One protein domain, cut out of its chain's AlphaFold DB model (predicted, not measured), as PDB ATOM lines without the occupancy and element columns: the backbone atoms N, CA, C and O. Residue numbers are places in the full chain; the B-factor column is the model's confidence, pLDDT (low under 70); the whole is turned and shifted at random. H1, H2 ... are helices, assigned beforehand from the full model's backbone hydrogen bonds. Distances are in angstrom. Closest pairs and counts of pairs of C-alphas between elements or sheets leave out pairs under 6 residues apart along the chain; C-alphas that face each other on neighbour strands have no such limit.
ATOM      1  N   ARG A  13     -38.801 -46.233  47.848       89.03
ATOM      2  CA  ARG A  13     -37.618 -45.356  47.832       89.03
ATOM      3  C   ARG A  13     -36.966 -45.248  46.460       89.03
ATOM      4  O   ARG A  13     -36.396 -44.204  46.169       89.03
ATOM      5  N   ASP A  14     -37.049 -46.273  45.621       89.99
ATOM      6  CA  ASP A  14     -36.422 -46.224  44.295       89.99
ATOM      7  C   ASP A  14     -37.197 -45.311  43.351       89.99
ATOM      8  O   ASP A  14     -36.588 -44.569  42.586       89.99
ATOM      9  N   LEU A  15     -38.524 -45.247  43.509       86.86
ATOM     10  CA  LEU A  15     -39.349 -44.231  42.856       86.86
ATOM     11  C   LEU A  15     -38.925 -42.817  43.278       86.86
ATOM     12  O   LEU A  15     -38.759 -41.937  42.436       86.86
ATOM     13  N   ILE A  16     -38.700 -42.616  44.581       84.94
ATOM     14  CA  ILE A  16     -38.248 -41.330  45.124       84.94
ATOM     15  C   ILE A  16     -36.827 -40.993  44.647       84.94
ATOM     16  O   ILE A  16     -36.507 -39.853  44.346       84.94
ATOM     17  N   ARG A  17     -35.932 -41.965  44.507       87.85
ATOM     18  CA  ARG A  17     -34.611 -41.687  43.930       87.85
ATOM     19  C   ARG A  17     -34.731 -41.286  42.467       87.85
ATOM     20  O   ARG A  17     -34.139 -40.291  42.064       87.85
ATOM     21  N   ALA A  18     -35.507 -42.034  41.690       86.47
ATOM     22  CA  ALA A  18     -35.668 -41.829  40.256       86.47
ATOM     23  C   ALA A  18     -36.165 -40.436  39.922       86.47
ATOM     24  O   ALA A  18     -35.568 -39.711  39.129       86.47
ATOM     25  N   PHE A  19     -37.225 -40.039  40.605       83.39
ATOM     26  CA  PHE A  19     -37.799 -38.737  40.401       83.39
ATOM     27  C   PHE A  19     -36.781 -37.685  40.896       83.39
ATOM     28  O   PHE A  19     -36.693 -36.632  40.274       83.39
ATOM     29  N   ILE A  20     -35.955 -37.917  41.950       84.23
ATOM     30  CA  ILE A  20     -35.010 -36.875  42.444       84.23
ATOM     31  C   ILE A  20     -33.950 -36.637  41.371       84.23
ATOM     32  O   ILE A  20     -33.597 -35.497  41.077       84.23
ATOM     33  N   TYR A  21     -33.493 -37.720  40.744       85.58
ATOM     34  CA  TYR A  21     -32.557 -37.679  39.626       85.58
ATOM     35  C   TYR A  21     -33.123 -37.008  38.365       85.58
ATOM     36  O   TYR A  21     -32.345 -36.463  37.572       85.58
ATOM     37  N   LEU A  22     -34.441 -37.071  38.146       83.93
ATOM     38  CA  LEU A  22     -35.090 -36.567  36.933       83.93
ATOM     39  C   LEU A  22     -35.651 -35.151  37.087       83.93
ATOM     40  O   LEU A  22     -35.337 -34.292  36.267       83.93
ATOM     41  N   CYS A  23     -36.431 -34.899  38.135       80.88
ATOM     42  CA  CYS A  23     -37.103 -33.622  38.388       80.88
ATOM     43  C   CYS A  23     -36.289 -32.671  39.278       80.88
ATOM     44  O   CYS A  23     -36.592 -31.483  39.356       80.88
ATOM     45  N   GLY A  24     -35.265 -33.180  39.971       81.52
ATOM     46  CA  GLY A  24     -34.580 -32.445  41.032       81.52
ATOM     47  C   GLY A  24     -35.341 -32.498  42.362       81.52
ATOM     48  O   GLY A  24     -36.543 -32.757  42.414       81.52
ATOM     49  N   GLY A  25     -34.627 -32.281  43.471       68.57
ATOM     50  CA  GLY A  25     -35.168 -32.453  44.827       68.57
ATOM     51  C   GLY A  25     -36.122 -31.353  45.318       68.57
ATOM     52  O   GLY A  25     -36.728 -31.511  46.372       68.57
ATOM     53  N   THR A  26     -36.269 -30.234  44.602       60.48
ATOM     54  CA  THR A  26     -36.888 -29.007  45.146       60.48
ATOM     55  C   THR A  26     -38.398 -28.863  44.929       60.48
ATOM     56  O   THR A  26     -38.985 -27.941  45.486       60.48
ATOM     57  N   ARG A  27     -39.062 -29.754  44.178       58.44
ATOM     58  CA  ARG A  27     -40.511 -29.636  43.865       58.44
ATOM     59  C   ARG A  27     -41.442 -30.631  44.568       58.44
ATOM     60  O   ARG A  27     -42.640 -30.658  44.320       58.44
ATOM     61  N   TRP A  28     -40.923 -31.408  45.511       59.74
ATOM     62  CA  TRP A  28     -41.625 -32.581  46.048       59.74
ATOM     63  C   TRP A  28     -42.394 -32.319  47.323       59.74
ATOM     64  O   TRP A  28     -42.929 -33.242  47.935       59.74
ATOM     65  N   GLY A  35     -52.688 -40.432  43.370       52.86
ATOM     66  CA  GLY A  35     -53.986 -40.827  42.831       52.86
ATOM     67  C   GLY A  35     -54.645 -39.951  41.753       52.86
ATOM     68  O   GLY A  35     -55.686 -40.377  41.271       52.86
ATOM     69  N   ASN A  36     -54.095 -38.807  41.324       54.14
ATOM     70  CA  ASN A  36     -54.683 -38.016  40.219       54.14
ATOM     71  C   ASN A  36     -54.086 -38.317  38.828       54.14
ATOM     72  O   ASN A  36     -54.208 -37.496  37.924       54.14
ATOM     73  N   TYR A  37     -53.437 -39.469  38.629       59.31
ATOM     74  CA  TYR A  37     -53.004 -39.895  37.295       59.31
ATOM     75  C   TYR A  37     -54.129 -40.712  36.619       59.31
ATOM     76  O   TYR A  37     -54.459 -41.794  37.113       59.31
ATOM     77  N   PRO A  38     -54.753 -40.222  35.528       52.27
ATOM     78  CA  PRO A  38     -55.873 -40.892  34.878       52.27
ATOM     79  C   PRO A  38     -55.359 -41.970  33.919       52.27
ATOM     80  O   PRO A  38     -55.287 -41.756  32.712       52.27
ATOM     81  N   ILE A  39     -54.983 -43.139  34.436       47.32
ATOM     82  CA  ILE A  39     -54.831 -44.326  33.586       47.32
ATOM     83  C   ILE A  39     -55.645 -45.490  34.145       47.32
ATOM     84  O   ILE A  39     -55.499 -45.870  35.303       47.32
ATOM     85  N   MET A  40     -56.489 -46.024  33.262       45.21
ATOM     86  CA  MET A  40     -57.112 -47.348  33.276       45.21
ATOM     87  C   MET A  40     -57.858 -47.725  34.575       45.21
ATOM     88  O   MET A  40     -57.265 -48.176  35.548       45.21
ATOM     89  N   GLU A  41     -59.179 -47.523  34.539       51.40
ATOM     90  CA  GLU A  41     -60.265 -48.133  35.337       51.40
ATOM     91  C   GLU A  41     -60.225 -48.168  36.873       51.40
ATOM     92  O   GLU A  41     -61.280 -48.353  37.471       51.40
ATOM     93  N   GLU A  42     -59.123 -47.875  37.561       50.81
ATOM     94  CA  GLU A  42     -59.135 -47.983  39.024       50.81
ATOM     95  C   GLU A  42     -58.095 -47.105  39.721       50.81
ATOM     96  O   GLU A  42     -57.212 -47.610  40.402       50.81
ATOM     97  N   LYS A  43     -58.180 -45.769  39.565       54.91
ATOM     98  CA  LYS A  43     -57.487 -44.747  40.400       54.91
ATOM     99  C   LYS A  43     -56.054 -45.130  40.833       54.91
ATOM    100  O   LYS A  43     -55.632 -44.875  41.968       54.91
ATOM    101  N   MET A  44     -55.305 -45.798  39.959       64.81
ATOM    102  CA  MET A  44     -54.037 -46.415  40.317       64.81
ATOM    103  C   MET A  44     -53.014 -45.292  40.310       64.81
ATOM    104  O   MET A  44     -52.507 -44.903  39.261       64.81
ATOM    105  N   GLY A  45     -52.763 -44.711  41.483       74.88
ATOM    106  CA  GLY A  45     -51.903 -43.541  41.568       74.88
ATOM    107  C   GLY A  45     -50.521 -43.773  40.952       74.88
ATOM    108  O   GLY A  45     -50.054 -44.906  40.882       74.88
ATOM    109  N   PHE A  46     -49.842 -42.710  40.526       80.96
ATOM    110  CA  PHE A  46     -48.561 -42.760  39.818       80.96
ATOM    111  C   PHE A  46     -47.553 -43.716  40.469       80.96
ATOM    112  O   PHE A  46     -46.977 -44.555  39.787       80.96
ATOM    113  N   ALA A  47     -47.410 -43.676  41.799       83.63
ATOM    114  CA  ALA A  47     -46.538 -44.600  42.522       83.63
ATOM    115  C   ALA A  47     -46.947 -46.074  42.363       83.63
ATOM    116  O   ALA A  47     -46.091 -46.934  42.155       83.63
ATOM    117  N   LYS A  48     -48.252 -46.372  42.408       86.59
ATOM    118  CA  LYS A  48     -48.770 -47.718  42.148       86.59
ATOM    119  C   LYS A  48     -48.553 -48.124  40.690       86.59
ATOM    120  O   LYS A  48     -48.093 -49.236  40.458       86.59
ATOM    121  N   LYS A  49     -48.801 -47.239  39.715       85.62
ATOM    122  CA  LYS A  49     -48.482 -47.506  38.302       85.62
ATOM    123  C   LYS A  49     -46.999 -47.828  38.130       85.62
ATOM    124  O   LYS A  49     -46.677 -48.855  37.538       85.62
ATOM    125  N   CYS A  50     -46.103 -46.974  38.620       88.16
ATOM    126  CA  CYS A  50     -44.669 -47.191  38.462       88.16
ATOM    127  C   CYS A  50     -44.222 -48.486  39.139       88.16
ATOM    128  O   CYS A  50     -43.335 -49.155  38.624       88.16
ATOM    129  N   CYS A  51     -44.857 -48.883  40.240       90.73
ATOM    130  CA  CYS A  51     -44.536 -50.138  40.904       90.73
ATOM    131  C   CYS A  51     -45.081 -51.369  40.152       90.73
ATOM    132  O   CYS A  51     -44.384 -52.374  40.035       90.73
ATOM    133  N   ALA A  52     -46.294 -51.290  39.594       89.47
ATOM    134  CA  ALA A  52     -46.953 -52.414  38.922       89.47
ATOM    135  C   ALA A  52     -46.540 -52.580  37.447       89.47
ATOM    136  O   ALA A  52     -46.137 -53.659  37.016       89.47
ATOM    137  N   ILE A  53     -46.632 -51.505  36.664       87.55
ATOM    138  CA  ILE A  53     -46.419 -51.508  35.207       87.55
ATOM    139  C   ILE A  53     -45.025 -50.979  34.863       87.55
ATOM    140  O   ILE A  53     -44.417 -51.422  33.893       87.55
ATOM    141  N   GLY A  54     -44.504 -50.057  35.670       89.96
ATOM    142  CA  GLY A  54     -43.257 -49.357  35.393       89.96
ATOM    143  C   GLY A  54     -43.467 -47.961  34.824       89.96
ATOM    144  O   GLY A  54     -44.543 -47.622  34.312       89.96
ATOM    145  N   CYS A  55     -42.419 -47.152  34.951       88.77
ATOM    146  CA  CYS A  55     -42.378 -45.774  34.486       88.77
ATOM    147  C   CYS A  55     -41.098 -45.490  33.703       88.77
ATOM    148  O   CYS A  55     -40.032 -46.015  34.030       88.77
ATOM    149  N   SER A  56     -41.226 -44.672  32.664       89.31
ATOM    150  CA  SER A  56     -40.117 -44.139  31.874       89.31
ATOM    151  C   SER A  56     -39.814 -42.688  32.251       89.31
ATOM    152  O   SER A  56     -40.545 -42.058  33.019       89.31
ATOM    153  N   THR A  57     -38.754 -42.125  31.677       84.72
ATOM    154  CA  THR A  57     -38.403 -40.705  31.838       84.72
ATOM    155  C   THR A  57     -39.574 -39.776  31.492       84.72
ATOM    156  O   THR A  57     -39.807 -38.800  32.204       84.72
ATOM    157  N   GLU A  58     -40.336 -40.095  30.443       84.21
ATOM    158  CA  GLU A  58     -41.512 -39.319  30.028       84.21
ATOM    159  C   GLU A  58     -42.611 -39.338  31.092       84.21
ATOM    160  O   GLU A  58     -43.223 -38.311  31.380       84.21
ATOM    161  N   ASP A  59     -42.806 -40.483  31.748       84.66
ATOM    162  CA  ASP A  59     -43.766 -40.592  32.842       84.66
ATOM    163  C   ASP A  59     -43.391 -39.682  34.015       84.66
ATOM    164  O   ASP A  59     -44.264 -39.039  34.592       84.66
ATOM    165  N   PHE A  60     -42.099 -39.589  34.342       82.34
ATOM    166  CA  PHE A  60     -41.606 -38.677  35.376       82.34
ATOM    167  C   PHE A  60     -41.720 -37.208  34.969       82.34
ATOM    168  O   PHE A  60     -42.115 -36.385  35.787       82.34
ATOM    169  N   ARG A  61     -41.425 -36.865  33.709       80.84
ATOM    170  CA  ARG A  61     -41.536 -35.484  33.203       80.84
ATOM    171  C   ARG A  61     -42.943 -34.914  33.337       80.84
ATOM    172  O   ARG A  61     -43.078 -33.729  33.616       80.84
ATOM    173  N   MET A  62     -43.970 -35.750  33.189       79.89
ATOM    174  CA  MET A  62     -45.363 -35.330  33.366       79.89
ATOM    175  C   MET A  62     -45.713 -34.931  34.808       79.89
ATOM    176  O   MET A  62     -46.746 -34.298  35.017       79.89
ATOM    177  N   VAL A  63     -44.891 -35.293  35.801       76.65
ATOM    178  CA  VAL A  63     -45.196 -35.097  37.229       76.65
ATOM    179  C   VAL A  63     -44.200 -34.200  37.991       76.65
ATOM    180  O   VAL A  63     -44.396 -34.023  39.190       76.65
TER     181      VAL A  63
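What this domain is: This is residues 13 to 28 and 35 to 63 of the 64 residues of a protein of Leucoraja erinacea (UniProt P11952). Three short helices stand with their centres in a triangle, H1 packed on H3 and H2 near both, while a loop of residues 36 to 44 before H2 reaches away from the helices and makes one end of the long axis. Thr 26, in the stretch after H1, lies toward the opposite end. The printed part has 45 residues with three named helices, in the order H1, H2, H3, and no named strand; the class is all helix. The whole is compact, with a radius of gyration of the C-alphas of 10.6 A, and elongated, with spans of 31 by 17 by 17 A.

How they stand to each other: The longest helix, H1, residues 13 to 23, touches H3, residues 57 to 61; their closest C-alphas, those of Phe 19 and Phe 60, are 6.3 A apart. H1 and H2, residues 46 to 52, are close but not clearly touching, and their closest C-alphas, those of Leu 15 and Ala 47, are 7.2 A apart. H1 and H2 run opposite ways at a steep tilt of 53 degrees. H2 and H3 are near each other, with 5 pairs of C-alphas within 10 A. In H1, H2 and H3 every O i to N i+4 pair is within hydrogen-bond range.

Where its parts are: H1 runs 15.1 A from C-alpha 13 at (-37.618, -45.356, 47.832) to C-alpha 23. H2 is 9.8 A long, beginning at C-alpha 46 at (-48.561, -42.760, 39.818). H3 is 6.2 A long and ends at C-alpha 61 at (-41.536, -35.484, 33.203).

The domain as a whole: The two C-alphas farthest apart, those of Thr 26 and Glu 41, are 31.8 A apart. Residues 29 to 34 are not printed, and C-alphas 28 and 35 are 15.2 A apart across this cut, which lies in the link from H1 to H2. The link from H2 to H3 is tight. The mean pLDDT of the printed part is 75.9, and residues 25 to 28 and 35 to 44 of this model are under 70.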